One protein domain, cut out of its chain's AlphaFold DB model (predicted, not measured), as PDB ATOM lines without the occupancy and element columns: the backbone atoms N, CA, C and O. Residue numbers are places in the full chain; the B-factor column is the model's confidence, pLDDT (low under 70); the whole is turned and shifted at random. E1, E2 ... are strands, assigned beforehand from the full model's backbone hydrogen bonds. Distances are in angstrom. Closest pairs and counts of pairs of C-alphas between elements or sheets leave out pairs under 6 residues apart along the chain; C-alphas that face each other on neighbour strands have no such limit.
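AT A GLANCE: This is residues 539 to 565, 573 to 618 and 634 to 708 of the 1722 residues of a protein of Caenorhabditis elegans (UniProt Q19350). A single antiparallel sheet is folded over into two walls that face each other as a sandwich, one wall holding E2, E6, E7, E8 and E10, the other E3, E4, E5 and E9. The sharply bent E1 joins the walls along one side, with the short E11 at its outer edge, while at the other side E5 and E8 stay apart. The printed part has 148 residues, with eleven named strands in the order E1 to E11 and no named helix: the class is all strand. The sheet is branched, and its neighbour pairs are antiparallel. The whole is compact, with a radius of gyration of the C-alphas of 14.6 A, and rounded, spanning 38 by 36 by 35 A.

IN THESE COORDINATES: The printed part begins at Phe 539, and E1 follows at residues 549 to 560, with C-alpha 549 at (177.926, 141.079, 127.681). E1 is the longest strand by residues, 12 of them; it bends by 123 degrees at residue 552 and measures 19.4 A from first to last C-alpha. E2 is residues 576 to 583, 23.5 A long, from C-alpha 576 at (155.767, 141.150, 121.096). E3 is residues 589 to 595, E4 residues 601 to 608 and E5 residues 611 to 616. E6, residues 635 to 642, measures 23.0 A, E7, residues 645 to 652, 23.4 A, and E8, residues 657 to 664, 20.3 A. E9 is residues 671 to 675. E10, residues 685 to 692, measures 19.6 A and bends by 69 degrees at residue 689. E11 is residues 706 to 708 and ends at C-alpha 708, (180.436, 140.343, 121.742).

HOW THE PARTS SIT: The sheet is twisted, its C-alphas lying up to 12.8 A off the best plane through them. E1 has three neighbours in staggered pairing. E10, beside residues 549 to 551, and E9, beside residues 555 to 560, lie on one side of E1; E11, beside residues 550 to 556, lies on the other side. N 549 and O 687 of E10 are 2.8 A apart, N 559 and O 672 of E9 2.8 A, and N 706 of E11 and O 556 3.0 A, each within hydrogen-bond range. From E10 the sheet goes on to E2, with N 691 and O 579 at 2.8 A, and from E2 to E6, with N 637 and O 580 at 2.8 A. E6, E7 and E8 form a meander, each strand the antiparallel neighbour of the one before; E6 and E7 are a hairpin, with N 647 and O 640 at 2.8 A, and so are E7 and E8, with N 648 and O 661 at 2.8 A. From E9 the sheet goes on to E3, with N 673 and O 593 at 2.8 A. E3, E4 and E5 form a second meander of two hairpins, with N 605 and O 592 at 2.8 A and N 604 and O 615 at 2.9 A. The edge strands are E5, E8 and E11. E2 and E3 are apart, but only just, at 8.3 A; E4 and E6 are apart too.

THE WHOLE: The two C-alphas farthest apart, those of Gln 542 and Gly 618, are 43.9 A from each other. Residues 566 to 572 are not printed, with 13.0 A between C-alphas 565 and 573, nor are residues 619 to 633, with 29.1 A between C-alphas 618 and 634. The long link is E10 to E11, residues 693 to 705, where residues 695 to 696 pair antiparallel with residues 691 to 692 of E10. The mean pLDDT of the printed part is 83.0; it is under 70 at residues 564 to 565, 573 to 575, 618, 654 to 656 and 678 to 680.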
ATOM      1  N   PHE A 539     172.130 135.334 136.278       81.56
ATOM      2  CA  PHE A 539     170.965 134.452 136.258       81.56
ATOM      3  C   PHE A 539     171.303 133.071 136.845       81.56
ATOM      4  O   PHE A 539     172.469 132.711 137.009       81.56
ATOM      5  N   GLY A 540     170.278 132.272 137.151       73.53
ATOM      6  CA  GLY A 540     170.416 130.956 137.790       73.53
ATOM      7  C   GLY A 540     169.987 130.956 139.256       73.53
ATOM      8  O   GLY A 540     169.534 131.973 139.780       73.53
ATOM      9  N   GLN A 541     170.090 129.807 139.931       71.87
ATOM     10  CA  GLN A 541     169.709 129.721 141.352       71.87
ATOM     11  C   GLN A 541     170.784 130.301 142.274       71.87
ATOM     12  O   GLN A 541     170.443 130.798 143.344       71.87
ATOM     13  N   GLN A 542     172.049 130.274 141.855       73.02
ATOM     14  CA  GLN A 542     173.183 130.847 142.591       73.02
ATOM     15  C   GLN A 542     173.842 132.014 141.838       73.02
ATOM     16  O   GLN A 542     174.989 132.350 142.102       73.02
ATOM     17  N   CYS A 543     173.129 132.615 140.875       76.62
ATOM     18  CA  CYS A 543     173.634 133.722 140.046       76.62
ATOM     19  C   CYS A 543     174.903 133.361 139.242       76.62
ATOM     20  O   CYS A 543     175.712 134.206 138.866       76.62
ATOM     21  N   GLU A 544     175.020 132.062 138.950       76.70
ATOM     22  CA  GLU A 544     176.145 131.377 138.310       76.70
ATOM     23  C   GLU A 544     176.285 131.664 136.804       76.70
ATOM     24  O   GLU A 544     177.372 131.543 136.239       76.70
ATOM     25  N   MET A 545     175.191 132.035 136.130       78.46
ATOM     26  CA  MET A 545     175.165 132.298 134.693       78.46
ATOM     27  C   MET A 545     175.234 133.798 134.435       78.46
ATOM     28  O   MET A 545     174.275 134.526 134.675       78.46
ATOM     29  N   VAL A 546     176.356 134.249 133.881       81.90
ATOM     30  CA  VAL A 546     176.546 135.642 133.468       81.90
ATOM     31  C   VAL A 546     175.738 135.918 132.193       81.90
ATOM     32  O   VAL A 546     176.069 135.410 131.121       81.90
ATOM     33  N   THR A 547     174.678 136.722 132.303       88.63
ATOM     34  CA  THR A 547     173.874 137.224 131.172       88.63
ATOM     35  C   THR A 547     174.441 138.517 130.588       88.63
ATOM     36  O   THR A 547     174.113 138.863 129.451       88.63
ATOM     37  N   SER A 548     175.290 139.228 131.341       90.36
ATOM     38  CA  SER A 548     175.940 140.451 130.869       90.36
ATOM     39  C   SER A 548     176.947 140.184 129.748       90.36
ATOM     40  O   SER A 548     177.632 139.155 129.709       90.36
ATOM     41  N   ALA A 549     177.024 141.131 128.816       90.45
ATOM     42  CA  ALA A 549     177.926 141.079 127.681       90.45
ATOM     43  C   ALA A 549     178.406 142.475 127.257       90.45
ATOM     44  O   ALA A 549     177.603 143.409 127.143       90.45
ATOM     45  N   THR A 550     179.701 142.599 126.960       90.59
ATOM     46  CA  THR A 550     180.336 143.826 126.456       90.59
ATOM     47  C   THR A 550     180.239 143.908 124.932       90.59
ATOM     48  O   THR A 550     180.548 142.946 124.219       90.59
ATOM     49  N   PHE A 551     179.853 145.085 124.440       91.17
ATOM     50  CA  PHE A 551     179.746 145.441 123.028       91.17
ATOM     51  C   PHE A 551     180.814 146.481 122.640       91.17
ATOM     52  O   PHE A 551     181.054 147.438 123.371       91.17
ATOM     53  N   SER A 552     181.394 146.293 121.455       86.35
ATOM     54  CA  SER A 552     182.361 147.133 120.747       86.35
ATOM     55  C   SER A 552     181.740 147.744 119.476       86.35
ATOM     56  O   SER A 552     180.688 147.316 118.988       86.35
ATOM     57  N   ALA A 553     182.470 148.637 118.799       80.83
ATOM     58  CA  ALA A 553     182.084 149.205 117.498       80.83
ATOM     59  C   ALA A 553     181.870 148.188 116.341       80.83
ATOM     60  O   ALA A 553     181.430 148.554 115.235       80.83
ATOM     61  N   LYS A 554     182.200 146.905 116.541       83.37
ATOM     62  CA  LYS A 554     181.944 145.812 115.586       83.37
ATOM     63  C   LYS A 554     180.809 144.885 116.026       83.37
ATOM     64  O   LYS A 554     180.346 144.115 115.184       83.37
ATOM     65  N   SER A 555     180.346 144.976 117.273       87.86
ATOM     66  CA  SER A 555     179.392 144.027 117.837       87.86
ATOM     67  C   SER A 555     178.044 144.029 117.127       87.86
ATOM     68  O   SER A 555     177.435 145.078 116.897       87.86
ATOM     69  N   LEU A 556     177.552 142.835 116.807       88.81
ATOM     70  CA  LEU A 556     176.256 142.636 116.168       88.81
ATOM     71  C   LEU A 556     175.607 141.351 116.674       88.81
ATOM     72  O   LEU A 556     176.230 140.289 116.687       88.81
ATOM     73  N   TYR A 557     174.322 141.446 117.003       90.92
ATOM     74  CA  TYR A 557     173.471 140.286 117.222       90.92
ATOM     75  C   TYR A 557     172.089 140.477 116.590       90.92
ATOM     76  O   TYR A 557     171.540 141.580 116.580       90.92
ATOM     77  N   ILE A 558     171.529 139.388 116.053       88.38
ATOM     78  CA  ILE A 558     170.232 139.367 115.371       88.38
ATOM     79  C   ILE A 558     169.400 138.175 115.863       88.38
ATOM     80  O   ILE A 558     169.747 137.009 115.640       88.38
ATOM     81  N   HIS A 559     168.263 138.483 116.482       88.29
ATOM     82  CA  HIS A 559     167.228 137.540 116.895       88.29
ATOM     83  C   HIS A 559     166.064 137.528 115.893       88.29
ATOM     84  O   HIS A 559     165.721 138.560 115.322       88.29
ATOM     85  N   GLN A 560     165.426 136.374 115.707       85.82
ATOM     86  CA  GLN A 560     164.203 136.221 114.915       85.82
ATOM     87  C   GLN A 560     163.087 135.789 115.867       85.82
ATOM     88  O   GLN A 560     163.287 134.807 116.575       85.82
ATOM     89  N   SER A 561     161.953 136.499 115.869       80.56
ATOM     90  CA  SER A 561     160.841 136.256 116.806       80.56
ATOM     91  C   SER A 561     160.390 134.792 116.787       80.56
ATOM     92  O   SER A 561     160.074 134.243 115.726       80.56
ATOM     93  N   SER A 562     160.317 134.173 117.967       74.09
ATOM     94  CA  SER A 562     159.846 132.795 118.146       74.09
ATOM     95  C   SER A 562     158.331 132.657 117.951       74.09
ATOM     96  O   SER A 562     157.851 131.594 117.546       74.09
ATOM     97  N   LYS A 563     157.571 133.743 118.142       70.14
ATOM     98  CA  LYS A 563     156.114 133.785 117.933       70.14
ATOM     99  C   LYS A 563     155.716 133.918 116.455       70.14
ATOM    100  O   LYS A 563     154.563 133.656 116.108       70.14
ATOM    101  N   PHE A 564     156.646 134.255 115.555       65.33
ATOM    102  CA  PHE A 564     156.369 134.387 114.121       65.33
ATOM    103  C   PHE A 564     156.548 133.062 113.350       65.33
ATOM    104  O   PHE A 564     157.637 132.714 112.889       65.33
ATOM    105  N   SER A 565     155.451 132.324 113.148       53.59
ATOM    106  CA  SER A 565     155.437 131.062 112.387       53.59
ATOM    107  C   SER A 565     154.955 131.231 110.939       53.59
ATOM    108  O   SER A 565     153.785 131.524 110.685       53.59
ATOM    109  N   ASN A 573     146.473 138.506 117.525       52.03
ATOM    110  CA  ASN A 573     147.353 139.323 118.371       52.03
ATOM    111  C   ASN A 573     148.674 138.657 118.806       52.03
ATOM    112  O   ASN A 573     148.811 138.192 119.936       52.03
ATOM    113  N   ILE A 574     149.673 138.668 117.914       57.74
ATOM    114  CA  ILE A 574     151.043 138.270 118.259       57.74
ATOM    115  C   ILE A 574     151.613 139.336 119.200       57.74
ATOM    116  O   ILE A 574     152.023 140.409 118.759       57.74
ATOM    117  N   ALA A 575     151.592 139.048 120.501       69.08
ATOM    118  CA  ALA A 575     152.137 139.939 121.512       69.08
ATOM    119  C   ALA A 575     153.671 139.900 121.475       69.08
ATOM    120  O   ALA A 575     154.255 138.872 121.817       69.08
ATOM    121  N   TYR A 576     154.309 141.000 121.072       85.42
ATOM    122  CA  TYR A 576     155.767 141.150 121.096       85.42
ATOM    123  C   TYR A 576     156.228 141.693 122.448       85.42
ATOM    124  O   TYR A 576     155.582 142.571 123.022       85.42
ATOM    125  N   GLU A 577     157.357 141.193 122.935       88.78
ATOM    126  CA  GLU A 577     157.936 141.570 124.223       88.78
ATOM    127  C   GLU A 577     159.455 141.703 124.080       88.78
ATOM    128  O   GLU A 577     160.102 140.833 123.497       88.78
ATOM    129  N   LEU A 578     160.013 142.806 124.567       92.44
ATOM    130  CA  LEU A 578     161.438 143.113 124.543       92.44
ATOM    131  C   LEU A 578     161.833 143.689 125.903       92.44
ATOM    132  O   LEU A 578     161.349 144.748 126.286       92.44
ATOM    133  N   GLU A 579     162.731 143.007 126.595       93.70
ATOM    134  CA  GLU A 579     163.323 143.421 127.868       93.70
ATOM    135  C   GLU A 579     164.843 143.423 127.683       93.70
ATOM    136  O   GLU A 579     165.385 142.472 127.120       93.70
ATOM    137  N   PHE A 580     165.543 144.481 128.083       94.37
ATOM    138  CA  PHE A 580     167.006 144.469 128.169       94.37
ATOM    139  C   PHE A 580     167.516 145.544 129.123       94.37
ATOM    140  O   PHE A 580     167.005 146.665 129.137       94.37
ATOM    141  N   SER A 581     168.575 145.224 129.857       94.16
ATOM    142  CA  SER A 581     169.343 146.190 130.639       94.16
ATOM    143  C   SER A 581     170.547 146.668 129.835       94.16
ATOM    144  O   SER A 581     171.167 145.876 129.122       94.16
ATOM    145  N   PHE A 582     170.906 147.948 129.931       94.63
ATOM    146  CA  PHE A 582     172.119 148.494 129.316       94.63
ATOM    147  C   PHE A 582     172.843 149.477 130.244       94.63
ATOM    148  O   PHE A 582     172.217 150.104 131.096       94.63
ATOM    149  N   ARG A 583     174.158 149.627 130.036       92.70
ATOM    150  CA  ARG A 583     174.969 150.723 130.591       92.70
ATOM    151  C   ARG A 583     176.032 151.187 129.593       92.70
ATOM    152  O   ARG A 583     176.595 150.366 128.865       92.70
ATOM    153  N   THR A 584     176.272 152.496 129.509       91.97
ATOM    154  CA  THR A 584     177.266 153.115 128.608       91.97
ATOM    155  C   THR A 584     177.611 154.543 129.055       91.97
ATOM    156  O   THR A 584     176.852 155.153 129.803       91.97
ATOM    157  N   THR A 585     178.720 155.098 128.560       88.07
ATOM    158  CA  THR A 585     179.060 156.539 128.615       88.07
ATOM    159  C   THR A 585     178.943 157.217 127.242       88.07
ATOM    160  O   THR A 585     179.140 158.421 127.109       88.07
ATOM    161  N   VAL A 586     178.590 156.470 126.187       86.45
ATOM    162  CA  VAL A 586     178.504 156.998 124.818       86.45
ATOM    163  C   VAL A 586     177.183 157.737 124.604       86.45
ATOM    164  O   VAL A 586     176.123 157.126 124.495       86.45
ATOM    165  N   GLU A 587     177.248 159.064 124.471       84.67
ATOM    166  CA  GLU A 587     176.058 159.919 124.326       84.67
ATOM    167  C   GLU A 587     175.228 159.667 123.053       84.67
ATOM    168  O   GLU A 587     174.027 159.937 123.035       84.67
ATOM    169  N   ASN A 588     175.852 159.202 121.967       85.95
ATOM    170  CA  ASN A 588     175.210 159.027 120.660       85.95
ATOM    171  C   ASN A 588     175.431 157.601 120.156       85.95
ATOM    172  O   ASN A 588     176.503 157.278 119.648       85.95
ATOM    173  N   THR A 589     174.432 156.732 120.309       88.25
ATOM    174  CA  THR A 589     174.589 155.300 120.025       88.25
ATOM    175  C   THR A 589     173.260 154.601 119.739       88.25
ATOM    176  O   THR A 589     172.206 155.016 120.212       88.25
ATOM    177  N   HIS A 590     173.291 153.527 118.950       89.92
ATOM    178  CA  HIS A 590     172.122 152.691 118.687       89.92
ATOM    179  C   HIS A 590     172.101 151.479 119.624       89.92
ATOM    180  O   HIS A 590     173.046 150.696 119.607       89.92
ATOM    181  N   LEU A 591     171.005 151.276 120.361       92.36
ATOM    182  CA  LEU A 591     170.844 150.140 121.273       92.36
ATOM    183  C   LEU A 591     170.213 148.943 120.542       92.36
ATOM    184  O   LEU A 591     170.889 147.958 120.231       92.36
ATOM    185  N   ALA A 592     168.920 149.047 120.228       92.57
ATOM    186  CA  ALA A 592     168.111 147.948 119.707       92.57
ATOM    187  C   ALA A 592     167.114 148.418 118.640       92.57
ATOM    188  O   ALA A 592     166.593 149.532 118.683       92.57
ATOM    189  N   SER A 593     166.812 147.548 117.679       91.14
ATOM    190  CA  SER A 593     165.842 147.837 116.621       91.14
ATOM    191  C   SER A 593     165.067 146.615 116.175       91.14
ATOM    192  O   SER A 593     165.621 145.520 116.146       91.14
ATOM    193  N   SER A 594     163.816 146.822 115.776       89.43
ATOM    194  CA  SER A 594     162.911 145.746 115.384       89.43
ATOM    195  C   SER A 594     162.358 145.988 113.979       89.43
ATOM    196  O   SER A 594     161.868 147.078 113.671       89.43
ATOM    197  N   GLU A 595     162.449 144.972 113.126       87.94
ATOM    198  CA  GLU A 595     162.105 144.982 111.700       87.94
ATOM    199  C   GLU A 595     160.899 144.055 111.439       87.94
ATOM    200  O   GLU A 595     160.775 142.999 112.070       87.94
ATOM    201  N   ASN A 596     160.006 144.424 110.512       83.74
ATOM    202  CA  ASN A 596     158.926 143.544 110.040       83.74
ATOM    203  C   ASN A 596     159.438 142.530 108.992       83.74
ATOM    204  O   ASN A 596     160.605 142.543 108.602       83.74
ATOM    205  N   ILE A 597     158.558 141.657 108.484       81.43
ATOM    206  CA  ILE A 597     158.913 140.669 107.440       81.43
ATOM    207  C   ILE A 597     159.384 141.301 106.109       81.43
ATOM    208  O   ILE A 597     160.000 140.621 105.289       81.43
ATOM    209  N   LEU A 598     159.114 142.591 105.881       80.99
ATOM    210  CA  LEU A 598     159.567 143.344 104.706       80.99
ATOM    211  C   LEU A 598     160.936 144.020 104.921       80.99
ATOM    212  O   LEU A 598     161.461 144.621 103.985       80.99
ATOM    213  N   GLY A 599     161.520 143.928 106.123       71.63
ATOM    214  CA  GLY A 599     162.748 144.633 106.505       71.63
ATOM    215  C   GLY A 599     162.532 146.108 106.869       71.63
ATOM    216  O   GLY A 599     163.493 146.870 106.967       71.63
ATOM    217  N   GLU A 600     161.284 146.545 107.061       78.93
ATOM    218  CA  GLU A 600     160.974 147.909 107.493       78.93
ATOM    219  C   GLU A 600     161.145 148.024 109.013       78.93
ATOM    220  O   GLU A 600     160.611 147.217 109.778       78.93
ATOM    221  N   LYS A 601     161.879 149.049 109.459       80.55
ATOM    222  CA  LYS A 601     162.152 149.315 110.877       80.55
ATOM    223  C   LYS A 601     160.886 149.829 111.578       80.55
ATOM    224  O   LYS A 601     160.515 150.986 111.398       80.55
ATOM    225  N   ILE A 602     160.243 148.979 112.381       85.90
ATOM    226  CA  ILE A 602     159.027 149.302 113.151       85.90
ATOM    227  C   ILE A 602     159.374 150.073 114.428       85.90
ATOM    228  O   ILE A 602     158.643 150.980 114.820       85.90
ATOM    229  N   LEU A 603     160.489 149.697 115.067       88.51
ATOM    230  CA  LEU A 603     160.972 150.229 116.341       88.51
ATOM    231  C   LEU A 603     162.490 150.461 116.285       88.51
ATOM    232  O   LEU A 603     163.244 149.684 115.695       88.51
ATOM    233  N   SER A 604     162.944 151.535 116.919       89.39
ATOM    234  CA  SER A 604     164.348 151.919 117.047       89.39
ATOM    235  C   SER A 604     164.572 152.584 118.397       89.39
ATOM    236  O   SER A 604     163.948 153.606 118.672       89.39
ATOM    237  N   ILE A 605     165.489 152.045 119.189       92.41
ATOM    238  CA  ILE A 605     165.861 152.530 120.518       92.41
ATOM    239  C   ILE A 605     167.330 152.960 120.456       92.41
ATOM    240  O   ILE A 605     168.198 152.187 120.043       92.41
ATOM    241  N   GLN A 606     167.604 154.213 120.801       90.54
ATOM    242  CA  GLN A 606     168.922 154.833 120.645       90.54
ATOM    243  C   GLN A 606     169.141 155.936 121.684       90.54
ATOM    244  O   GLN A 606     168.175 156.503 122.191       90.54
ATOM    245  N   LEU A 607     170.404 156.260 121.958       89.91
ATOM    246  CA  LEU A 607     170.795 157.455 122.698       89.91
ATOM    247  C   LEU A 607     171.156 158.573 121.715       89.91
ATOM    248  O   LEU A 607     171.866 158.328 120.735       89.91
ATOM    249  N   LEU A 608     170.666 159.783 121.981       84.70
ATOM    250  CA  LEU A 608     171.045 161.017 121.289       84.70
ATOM    251  C   LEU A 608     171.374 162.086 122.336       84.70
ATOM    252  O   LEU A 608     170.526 162.418 123.165       84.70
ATOM    253  N   SER A 609     172.602 162.609 122.324       79.99
ATOM    254  CA  SER A 609     173.130 163.519 123.361       79.99
ATOM    255  C   SER A 609     172.907 163.011 124.800       79.99
ATOM    256  O   SER A 609     172.606 163.788 125.704       79.99
ATOM    257  N   GLY A 610     172.990 161.692 124.990       81.35
ATOM    258  CA  GLY A 610     172.757 160.979 126.248       81.35
ATOM    259  C   GLY A 610     171.288 160.667 126.555       81.35
ATOM    260  O   GLY A 610     171.019 159.872 127.448       81.35
ATOM    261  N   TYR A 611     170.320 161.237 125.832       86.57
ATOM    262  CA  TYR A 611     168.890 161.005 126.071       86.57
ATOM    263  C   TYR A 611     168.384 159.759 125.342       86.57
ATOM    264  O   TYR A 611     168.680 159.558 124.164       86.57
ATOM    265  N   LEU A 612     167.554 158.961 126.018       89.37
ATOM    266  CA  LEU A 612     166.909 157.784 125.435       89.37
ATOM    267  C   LEU A 612     165.756 158.189 124.499       89.37
ATOM    268  O   LEU A 612     164.809 158.867 124.910       89.37
ATOM    269  N   VAL A 613     165.834 157.752 123.239       88.62
ATOM    270  CA  VAL A 613     164.891 158.090 122.164       88.62
ATOM    271  C   VAL A 613     164.315 156.825 121.530       88.62
ATOM    272  O   VAL A 613     165.054 155.940 121.093       88.62
ATOM    273  N   PHE A 614     162.983 156.775 121.423       89.52
ATOM    274  CA  PHE A 614     162.246 155.695 120.760       89.52
ATOM    275  C   PHE A 614     161.610 156.213 119.468       89.52
ATOM    276  O   PHE A 614     160.677 157.013 119.505       89.52
ATOM    277  N   ASN A 615     162.068 155.725 118.317       85.05
ATOM    278  CA  ASN A 615     161.441 155.996 117.024       85.05
ATOM    279  C   ASN A 615     160.604 154.790 116.595       85.05
ATOM    280  O   ASN A 615     161.133 153.688 116.443       85.05
ATOM    281  N   MET A 616     159.305 155.009 116.385       81.31
ATOM    282  CA  MET A 616     158.346 154.007 115.921       81.31
ATOM    283  C   MET A 616     157.721 154.433 114.588       81.31
ATOM    284  O   MET A 616     157.675 155.622 114.264       81.31
ATOM    285  N   THR A 617     157.178 153.491 113.815       71.40
ATOM    286  CA  THR A 617     156.440 153.805 112.578       71.40
ATOM    287  C   THR A 617     155.219 154.693 112.850       71.40
ATOM    288  O   THR A 617     154.152 154.213 113.225       71.40
ATOM    289  N   GLY A 618     155.388 156.002 112.643       62.31
ATOM    290  CA  GLY A 618     154.354 157.032 112.789       62.31
ATOM    291  C   GLY A 618     154.470 157.932 114.027       62.31
ATOM    292  O   GLY A 618     153.778 158.944 114.057       62.31
ATOM    293  N   TRP A 634     173.191 151.243 135.295       88.63
ATOM    294  CA  TRP A 634     172.298 150.269 134.661       88.63
ATOM    295  C   TRP A 634     170.859 150.791 134.547       88.63
ATOM    296  O   TRP A 634     170.200 151.096 135.544       88.63
ATOM    297  N   TYR A 635     170.340 150.789 133.317       92.16
ATOM    298  CA  TYR A 635     168.938 151.077 133.011       92.16
ATOM    299  C   TYR A 635     168.289 149.890 132.300       92.16
ATOM    300  O   TYR A 635     168.803 149.411 131.286       92.16
ATOM    301  N   THR A 636     167.130 149.454 132.789       92.15
ATOM    302  CA  THR A 636     166.322 148.394 132.171       92.15
ATOM    303  C   THR A 636     165.230 149.007 131.307       92.15
ATOM    304  O   THR A 636     164.481 149.869 131.763       92.15
ATOM    305  N   VAL A 637     165.123 148.558 130.057       93.68
ATOM    306  CA  VAL A 637     164.098 148.974 129.095       93.68
ATOM    307  C   VAL A 637     163.167 147.802 128.817       93.68
ATOM    308  O   VAL A 637     163.603 146.760 128.330       93.68
ATOM    309  N   PHE A 638     161.877 148.003 129.071       93.27
ATOM    310  CA  PHE A 638     160.815 147.046 128.786       93.27
ATOM    311  C   PHE A 638     159.840 147.623 127.752       93.27
ATOM    312  O   PHE A 638     159.306 148.723 127.915       93.27
ATOM    313  N   VAL A 639     159.602 146.883 126.670       91.62
ATOM    314  CA  VAL A 639     158.669 147.241 125.597       91.62
ATOM    315  C   VAL A 639     157.761 146.055 125.300       91.62
ATOM    316  O   VAL A 639     158.217 145.015 124.829       91.62
ATOM    317  N   LYS A 640     156.454 146.235 125.501       88.97
ATOM    318  CA  LYS A 640     155.437 145.212 125.236       88.97
ATOM    319  C   LYS A 640     154.375 145.731 124.269       88.97
ATOM    320  O   LYS A 640     153.762 146.766 124.517       88.97
ATOM    321  N   GLY A 641     154.141 145.012 123.174       84.53
ATOM    322  CA  GLY A 641     153.085 145.298 122.201       84.53
ATOM    323  C   GLY A 641     151.935 144.300 122.316       84.53
ATOM    324  O   GLY A 641     152.121 143.134 121.987       84.53
ATOM    325  N   GLU A 642     150.750 144.744 122.735       78.88
ATOM    326  CA  GLU A 642     149.543 143.913 122.893       78.88
ATOM    327  C   GLU A 642     148.279 144.760 122.626       78.88
ATOM    328  O   GLU A 642     148.235 145.941 122.961       78.88
ATOM    329  N   ASP A 643     147.245 144.190 121.995       74.43
ATOM    330  CA  ASP A 643     145.929 144.829 121.771       74.43
ATOM    331  C   ASP A 643     145.959 146.274 121.203       74.43
ATOM    332  O   ASP A 643     145.237 147.166 121.661       74.43
ATOM    333  N   ASN A 644     146.783 146.519 120.175       76.87
ATOM    334  CA  ASN A 644     147.026 147.844 119.569       76.87
ATOM    335  C   ASN A 644     147.576 148.909 120.539       76.87
ATOM    336  O   ASN A 644     147.446 150.116 120.290       76.87
ATOM    337  N   LYS A 645     148.217 148.478 121.627       82.15
ATOM    338  CA  LYS A 645     148.966 149.325 122.549       82.15
ATOM    339  C   LYS A 645     150.402 148.844 122.667       82.15
ATOM    340  O   LYS A 645     150.681 147.654 122.760       82.15
ATOM    341  N   ILE A 646     151.301 149.811 122.733       85.28
ATOM    342  CA  ILE A 646     152.703 149.634 123.075       85.28
ATOM    343  C   ILE A 646     152.866 150.204 124.481       85.28
ATOM    344  O   ILE A 646     152.572 151.377 124.715       85.28
ATOM    345  N   GLN A 647     153.265 149.365 125.427       87.41
ATOM    346  CA  GLN A 647     153.694 149.756 126.765       87.41
ATOM    347  C   GLN A 647     155.216 149.888 126.737       87.41
ATOM    348  O   GLN A 647     155.895 148.979 126.267       87.41
ATOM    349  N   ILE A 648     155.727 151.029 127.188       89.00
ATOM    350  CA  ILE A 648     157.154 151.320 127.330       89.00
ATOM    351  C   ILE A 648     157.391 151.652 128.795       89.00
ATOM    352  O   ILE A 648     156.718 152.528 129.344       89.00
ATOM    353  N   GLU A 649     158.349 150.976 129.404       88.74
ATOM    354  CA  GLU A 649     158.779 151.199 130.775       88.74
ATOM    355  C   GLU A 649     160.306 151.266 130.826       88.74
ATOM    356  O   GLU A 649     160.990 150.519 130.123       88.74
ATOM    357  N   VAL A 650     160.839 152.204 131.611       88.87
ATOM    358  CA  VAL A 650     162.279 152.310 131.876       88.87
ATOM    359  C   VAL A 650     162.484 152.398 133.378       88.87
ATOM    360  O   VAL A 650     161.881 153.259 134.022       88.87
ATOM    361  N   SER A 651     163.332 151.533 133.927       84.25
ATOM    362  CA  SER A 651     163.639 151.488 135.357       84.25
ATOM    363  C   SER A 651     165.136 151.575 135.639       84.25
ATOM    364  O   SER A 651     165.958 151.209 134.799       84.25
ATOM    365  N   THR A 652     165.485 152.044 136.837       80.54
ATOM    366  CA  THR A 652     166.848 151.927 137.380       80.54
ATOM    367  C   THR A 652     167.146 150.491 137.821       80.54
ATOM    368  O   THR A 652     166.231 149.672 137.948       80.54
ATOM    369  N   GLU A 653     168.410 150.202 138.127       74.22
ATOM    370  CA  GLU A 653     168.856 148.935 138.729       74.22
ATOM    371  C   GLU A 653     168.094 148.532 140.002       74.22
ATOM    372  O   GLU A 653     167.745 147.368 140.181       74.22
ATOM    373  N   ASN A 654     167.722 149.513 140.828       63.80
ATOM    374  CA  ASN A 654     166.919 149.325 142.038       63.80
ATOM    375  C   ASN A 654     165.424 149.049 141.753       63.80
ATOM    376  O   ASN A 654     164.609 149.005 142.677       63.80
ATOM    377  N   GLY A 655     165.031 148.895 140.484       65.19
ATOM    378  CA  GLY A 655     163.657 148.614 140.062       65.19
ATOM    379  C   GLY A 655     162.712 149.819 140.111       65.19
ATOM    380  O   GLY A 655     161.497 149.652 139.981       65.19
ATOM    381  N   PHE A 656     163.222 151.046 140.288       64.61
ATOM    382  CA  PHE A 656     162.381 152.244 140.254       64.61
ATOM    383  C   PHE A 656     162.008 152.593 138.814       64.61
ATOM    384  O   PHE A 656     162.863 152.992 138.026       64.61
ATOM    385  N   SER A 657     160.720 152.478 138.486       72.34
ATOM    386  CA  SER A 657     160.151 152.912 137.206       72.34
ATOM    387  C   SER A 657     160.263 154.435 137.060       72.34
ATOM    388  O   SER A 657     159.546 155.190 137.720       72.34
ATOM    389  N   LEU A 658     161.189 154.891 136.212       73.87
ATOM    390  CA  LEU A 658     161.430 156.306 135.907       73.87
ATOM    391  C   LEU A 658     160.357 156.871 134.968       73.87
ATOM    392  O   LEU A 658     160.017 158.051 135.027       73.87
ATOM    393  N   VAL A 659     159.837 156.024 134.078       79.53
ATOM    394  CA  VAL A 659     158.763 156.364 133.146       79.53
ATOM    395  C   VAL A 659     157.998 155.107 132.757       79.53
ATOM    396  O   VAL A 659     158.592 154.093 132.399       79.53
ATOM    397  N   GLN A 660     156.670 155.206 132.751       81.12
ATOM    398  CA  GLN A 660     155.776 154.187 132.213       81.12
ATOM    399  C   GLN A 660     154.788 154.871 131.259       81.12
ATOM    400  O   GLN A 660     153.972 155.700 131.669       81.12
ATOM    401  N   LYS A 661     154.884 154.579 129.958       82.01
ATOM    402  CA  LYS A 661     154.131 155.261 128.894       82.01
ATOM    403  C   LYS A 661     153.436 154.245 127.998       82.01
ATOM    404  O   LYS A 661     154.057 153.314 127.499       82.01
ATOM    405  N   SER A 662     152.140 154.442 127.757       82.15
ATOM    406  CA  SER A 662     151.377 153.635 126.802       82.15
ATOM    407  C   SER A 662     151.022 154.463 125.568       82.15
ATOM    408  O   SER A 662     150.472 155.558 125.685       82.15
ATOM    409  N   VAL A 663     151.345 153.940 124.387       82.60
ATOM    410  CA  VAL A 663     151.113 154.576 123.083       82.60
ATOM    411  C   VAL A 663     150.280 153.640 122.213       82.60
ATOM    412  O   VAL A 663     150.466 152.428 122.247       82.60
ATOM    413  N   ASN A 664     149.358 154.177 121.415       79.38
ATOM    414  CA  ASN A 664     148.615 153.363 120.450       79.38
ATOM    415  C   ASN A 664     149.543 152.952 119.294       79.38
ATOM    416  O   ASN A 664     150.163 153.814 118.668       79.38
ATOM    417  N   GLY A 665     149.608 151.658 118.993       73.94
ATOM    418  CA  GLY A 665     150.481 151.094 117.964       73.94
ATOM    419  C   GLY A 665     150.501 149.566 118.003       73.94
ATOM    420  O   GLY A 665     150.054 148.960 118.972       73.94
ATOM    421  N   GLN A 666     151.019 148.942 116.949       73.86
ATOM    422  CA  GLN A 666     151.115 147.487 116.819       73.86
ATOM    423  C   GLN A 666     152.554 147.117 116.430       73.86
ATOM    424  O   GLN A 666     153.137 147.759 115.557       73.86
ATOM    425  N   LEU A 667     153.130 146.106 117.084       76.73
ATOM    426  CA  LEU A 667     154.514 145.668 116.879       76.73
ATOM    427  C   LEU A 667     154.549 144.296 116.189       76.73
ATOM    428  O   LEU A 667     154.743 143.271 116.832       76.73
ATOM    429  N   GLU A 668     154.367 144.275 114.865       77.08
ATOM    430  CA  GLU A 668     154.484 143.057 114.037       77.08
ATOM    431  C   GLU A 668     155.957 142.699 113.749       77.08
ATOM    432  O   GLU A 668     156.413 142.680 112.602       77.08
ATOM    433  N   VAL A 669     156.735 142.471 114.810       80.54
ATOM    434  CA  VAL A 669     158.182 142.239 114.723       80.54
ATOM    435  C   VAL A 669     158.494 140.845 114.181       80.54
ATOM    436  O   VAL A 669     158.067 139.831 114.725       80.54
ATOM    437  N   PHE A 670     159.313 140.797 113.133       84.37
ATOM    438  CA  PHE A 670     159.905 139.569 112.605       84.37
ATOM    439  C   PHE A 670     161.326 139.351 113.147       84.37
ATOM    440  O   PHE A 670     161.717 138.224 113.462       84.37
ATOM    441  N   LEU A 671     162.102 140.432 113.265       88.06
ATOM    442  CA  LEU A 671     163.537 140.396 113.542       88.06
ATOM    443  C   LEU A 671     163.928 141.527 114.500       88.06
ATOM    444  O   LEU A 671     163.465 142.650 114.345       88.06
ATOM    445  N   THR A 672     164.776 141.235 115.489       90.14
ATOM    446  CA  THR A 672     165.303 142.213 116.460       90.14
ATOM    447  C   THR A 672     166.831 142.234 116.386       90.14
ATOM    448  O   THR A 672     167.469 141.185 116.454       90.14
ATOM    449  N   ARG A 673     167.427 143.417 116.234       91.03
ATOM    450  CA  ARG A 673     168.864 143.647 116.032       91.03
ATOM    451  C   ARG A 673     169.436 144.511 117.154       91.03
ATOM    452  O   ARG A 673     168.923 145.603 117.399       91.03
ATOM    453  N   PHE A 674     170.542 144.059 117.736       92.82
ATOM    454  CA  PHE A 674     171.299 144.742 118.789       92.82
ATOM    455  C   PHE A 674     172.701 145.118 118.292       92.82
ATOM    456  O   PHE A 674     173.301 144.390 117.493       92.82
ATOM    457  N   GLY A 675     173.225 146.249 118.768       84.88
ATOM    458  CA  GLY A 675     174.538 146.756 118.367       84.88
ATOM    459  C   GLY A 675     174.530 147.433 116.992       84.88
ATOM    460  O   GLY A 675     173.753 148.359 116.739       84.88
ATOM    461  N   LYS A 676     175.436 147.014 116.104       83.80
ATOM    462  CA  LYS A 676     175.767 147.702 114.846       83.80
ATOM    463  C   LYS A 676     174.641 147.727 113.803       83.80
ATOM    464  O   LYS A 676     174.190 146.692 113.313       83.80
ATOM    465  N   ILE A 677     174.269 148.928 113.353       74.91
ATOM    466  CA  ILE A 677     173.419 149.135 112.163       74.91
ATOM    467  C   ILE A 677     174.256 149.470 110.927       74.91
ATOM    468  O   ILE A 677     173.984 148.963 109.842       74.91
ATOM    469  N   SER A 678     175.244 150.354 111.072       65.22
ATOM    470  CA  SER A 678     176.018 150.906 109.953       65.22
ATOM    471  C   SER A 678     177.469 151.166 110.364       65.22
ATOM    472  O   SER A 678     177.855 150.884 111.497       65.22
ATOM    473  N   GLY A 679     178.294 151.707 109.461       55.45
ATOM    474  CA  GLY A 679     179.672 152.089 109.792       55.45
ATOM    475  C   GLY A 679     179.761 153.093 110.949       55.45
ATOM    476  O   GLY A 679     180.635 152.959 111.798       55.45
ATOM    477  N   THR A 680     178.818 154.038 111.021       58.84
ATOM    478  CA  THR A 680     178.812 155.150 111.989       58.84
ATOM    479  C   THR A 680     177.847 154.974 113.163       58.84
ATOM    480  O   THR A 680     177.907 155.757 114.100       58.84
ATOM    481  N   HIS A 681     176.966 153.965 113.137       70.55
ATOM    482  CA  HIS A 681     175.979 153.717 114.196       70.55
ATOM    483  C   HIS A 681     176.162 152.306 114.768       70.55
ATOM    484  O   HIS A 681     175.785 151.314 114.129       70.55
ATOM    485  N   HIS A 682     176.752 152.234 115.958       84.39
ATOM    486  CA  HIS A 682     177.112 151.015 116.680       84.39
ATOM    487  C   HIS A 682     177.016 151.245 118.194       84.39
ATOM    488  O   HIS A 682     177.079 152.391 118.627       84.39
ATOM    489  N   PHE A 683     176.869 150.171 118.978       90.58
ATOM    490  CA  PHE A 683     176.861 150.235 120.441       90.58
ATOM    491  C   PHE A 683     178.252 149.959 121.002       90.58
ATOM    492  O   PHE A 683     178.874 148.978 120.611       90.58
ATOM    493  N   ILE A 684     178.704 150.806 121.926       89.23
ATOM    494  CA  ILE A 684     179.819 150.524 122.831       89.23
ATOM    495  C   ILE A 684     179.259 150.681 124.244       89.23
ATOM    496  O   ILE A 684     178.581 151.673 124.531       89.23
ATOM    497  N   GLY A 685     179.478 149.686 125.094       91.19
ATOM    498  CA  GLY A 685     178.827 149.582 126.396       91.19
ATOM    499  C   GLY A 685     178.560 148.129 126.763       91.19
ATOM    500  O   GLY A 685     179.109 147.212 126.151       91.19
ATOM    501  N   CYS A 686     177.663 147.909 127.717       93.03
ATOM    502  CA  CYS A 686     177.188 146.572 128.059       93.03
ATOM    503  C   CYS A 686     175.681 146.431 127.906       93.03
ATOM    504  O   CYS A 686     174.933 147.393 128.091       93.03
ATOM    505  N   MET A 687     175.254 145.204 127.621       94.07
ATOM    506  CA  MET A 687     173.865 144.768 127.738       94.07
ATOM    507  C   MET A 687     173.776 143.559 128.668       94.07
ATOM    508  O   MET A 687     174.709 142.762 128.735       94.07
ATOM    509  N   ALA A 688     172.656 143.422 129.366       92.33
ATOM    510  CA  ALA A 688     172.357 142.323 130.276       92.33
ATOM    511  C   ALA A 688     170.874 141.937 130.190       92.33
ATOM    512  O   ALA A 688     170.053 142.713 129.696       92.33
ATOM    513  N   ASP A 689     170.555 140.726 130.655       91.06
ATOM    514  CA  ASP A 689     169.185 140.225 130.868       91.06
ATOM    515  C   ASP A 689     168.234 140.390 129.674       91.06
ATOM    516  O   ASP A 689     167.033 140.609 129.816       91.06
ATOM    517  N   VAL A 690     168.783 140.255 128.465       92.58
ATOM    518  CA  VAL A 690     168.042 140.471 127.224       92.58
ATOM    519  C   VAL A 690     167.023 139.360 127.015       92.58
ATOM    520  O   VAL A 690     167.395 138.205 126.809       92.58
ATOM    521  N   ARG A 691     165.736 139.705 126.997       91.46
ATOM    522  CA  ARG A 691     164.643 138.807 126.617       91.46
ATOM    523  C   ARG A 691     163.930 139.332 125.382       91.46
ATOM    524  O   ARG A 691     163.606 140.514 125.290       91.46
ATOM    525  N   VAL A 692     163.652 138.435 124.442       89.45
ATOM    526  CA  VAL A 692     162.792 138.720 123.287       89.45
ATOM    527  C   VAL A 692     161.710 137.659 123.243       89.45
ATOM    528  O   VAL A 692     161.996 136.471 123.307       89.45
ATOM    529  N   ASP A 693     160.455 138.088 123.190       85.81
ATOM    530  CA  ASP A 693     159.266 137.234 123.242       85.81
ATOM    531  C   ASP A 693     159.128 136.337 124.489       85.81
ATOM    532  O   ASP A 693     158.268 135.453 124.516       85.81
ATOM    533  N   GLY A 694     159.908 136.623 125.537       81.63
ATOM    534  CA  GLY A 694     160.043 135.825 126.760       81.63
ATOM    535  C   GLY A 694     161.258 134.885 126.756       81.63
ATOM    536  O   GLY A 694     161.630 134.369 127.809       81.63
ATOM    537  N   ASP A 695     161.917 134.702 125.608       84.86
ATOM    538  CA  ASP A 695     163.127 133.889 125.475       84.86
ATOM    539  C   ASP A 695     164.360 134.684 125.951       84.86
ATOM    540  O   ASP A 695     164.694 135.725 125.380       84.86
ATOM    541  N   LEU A 696     165.056 134.193 126.986       86.36
ATOM    542  CA  LEU A 696     166.306 134.780 127.495       86.36
ATOM    543  C   LEU A 696     167.463 134.545 126.508       86.36
ATOM    544  O   LEU A 696     167.755 133.412 126.122       86.36
ATOM    545  N   ILE A 697     168.154 135.620 126.133       88.35
ATOM    546  CA  ILE A 697     169.245 135.630 125.159       88.35
ATOM    547  C   ILE A 697     170.571 135.895 125.871       88.35
ATOM    548  O   ILE A 697     170.936 137.034 126.144       88.35
ATOM    549  N   ILE A 698     171.347 134.834 126.087       86.43
ATOM    550  CA  ILE A 698     172.747 134.943 126.509       86.43
ATOM    551  C   ILE A 698     173.594 135.140 125.245       86.43
ATOM    552  O   ILE A 698     173.762 134.211 124.452       86.43
ATOM    553  N   PHE A 699     174.097 136.359 125.013       86.40
ATOM    554  CA  PHE A 699     174.857 136.670 123.793       86.40
ATOM    555  C   PHE A 699     176.145 135.848 123.673       86.40
ATOM    556  O   PHE A 699     176.450 135.363 122.585       86.40
ATOM    557  N   ALA A 700     176.873 135.675 124.782       72.72
ATOM    558  CA  ALA A 700     178.169 134.996 124.827       72.72
ATOM    559  C   ALA A 700     178.117 133.537 124.333       72.72
ATOM    560  O   ALA A 700     179.017 133.089 123.626       72.72
ATOM    561  N   ASP A 701     177.034 132.822 124.643       77.64
ATOM    562  CA  ASP A 701     176.848 131.418 124.253       77.64
ATOM    563  C   ASP A 701     176.279 131.265 122.830       77.64
ATOM    564  O   ASP A 701     176.181 130.157 122.284       77.64
ATOM    565  N   ASN A 702     175.872 132.370 122.196       81.60
ATOM    566  CA  ASN A 702     175.145 132.328 120.941       81.60
ATOM    567  C   ASN A 702     176.066 132.478 119.727       81.60
ATOM    568  O   ASN A 702     176.578 133.551 119.429       81.60
ATOM    569  N   LYS A 703     176.161 131.420 118.915       78.07
ATOM    570  CA  LYS A 703     176.963 131.380 117.673       78.07
ATOM    571  C   LYS A 703     176.583 132.420 116.602       78.07
ATOM    572  O   LYS A 703     177.255 132.485 115.576       78.07
ATOM    573  N   ARG A 704     175.492 133.177 116.779       81.34
ATOM    574  CA  ARG A 704     175.108 134.314 115.918       81.34
ATOM    575  C   ARG A 704     175.663 135.662 116.395       81.34
ATOM    576  O   ARG A 704     175.505 136.644 115.675       81.34
ATOM    577  N   ALA A 705     176.256 135.729 117.585       82.95
ATOM    578  CA  ALA A 705     176.930 136.917 118.087       82.95
ATOM    579  C   ALA A 705     178.251 137.144 117.338       82.95
ATOM    580  O   ALA A 705     179.024 136.213 117.111       82.95
ATOM    581  N   ILE A 706     178.505 138.392 116.950       85.95
ATOM    582  CA  ILE A 706     179.748 138.830 116.308       85.95
ATOM    583  C   ILE A 706     180.406 139.841 117.241       85.95
ATOM    584  O   ILE A 706     179.753 140.814 117.598       85.95
ATOM    585  N   ASP A 707     181.671 139.612 117.608       83.54
ATOM    586  CA  ASP A 707     182.503 140.479 118.467       83.54
ATOM    587  C   ASP A 707     181.817 140.951 119.767       83.54
ATOM    588  O   ASP A 707     181.961 142.101 120.163       83.54
ATOM    589  N   ILE A 708     181.033 140.088 120.420       86.43
ATOM    590  CA  ILE A 708     180.436 140.343 121.742       86.43
ATOM    591  C   ILE A 708     181.185 139.489 122.770       86.43
ATOM    592  O   ILE A 708     181.405 138.299 122.533       86.43
TER     593      ILE A 708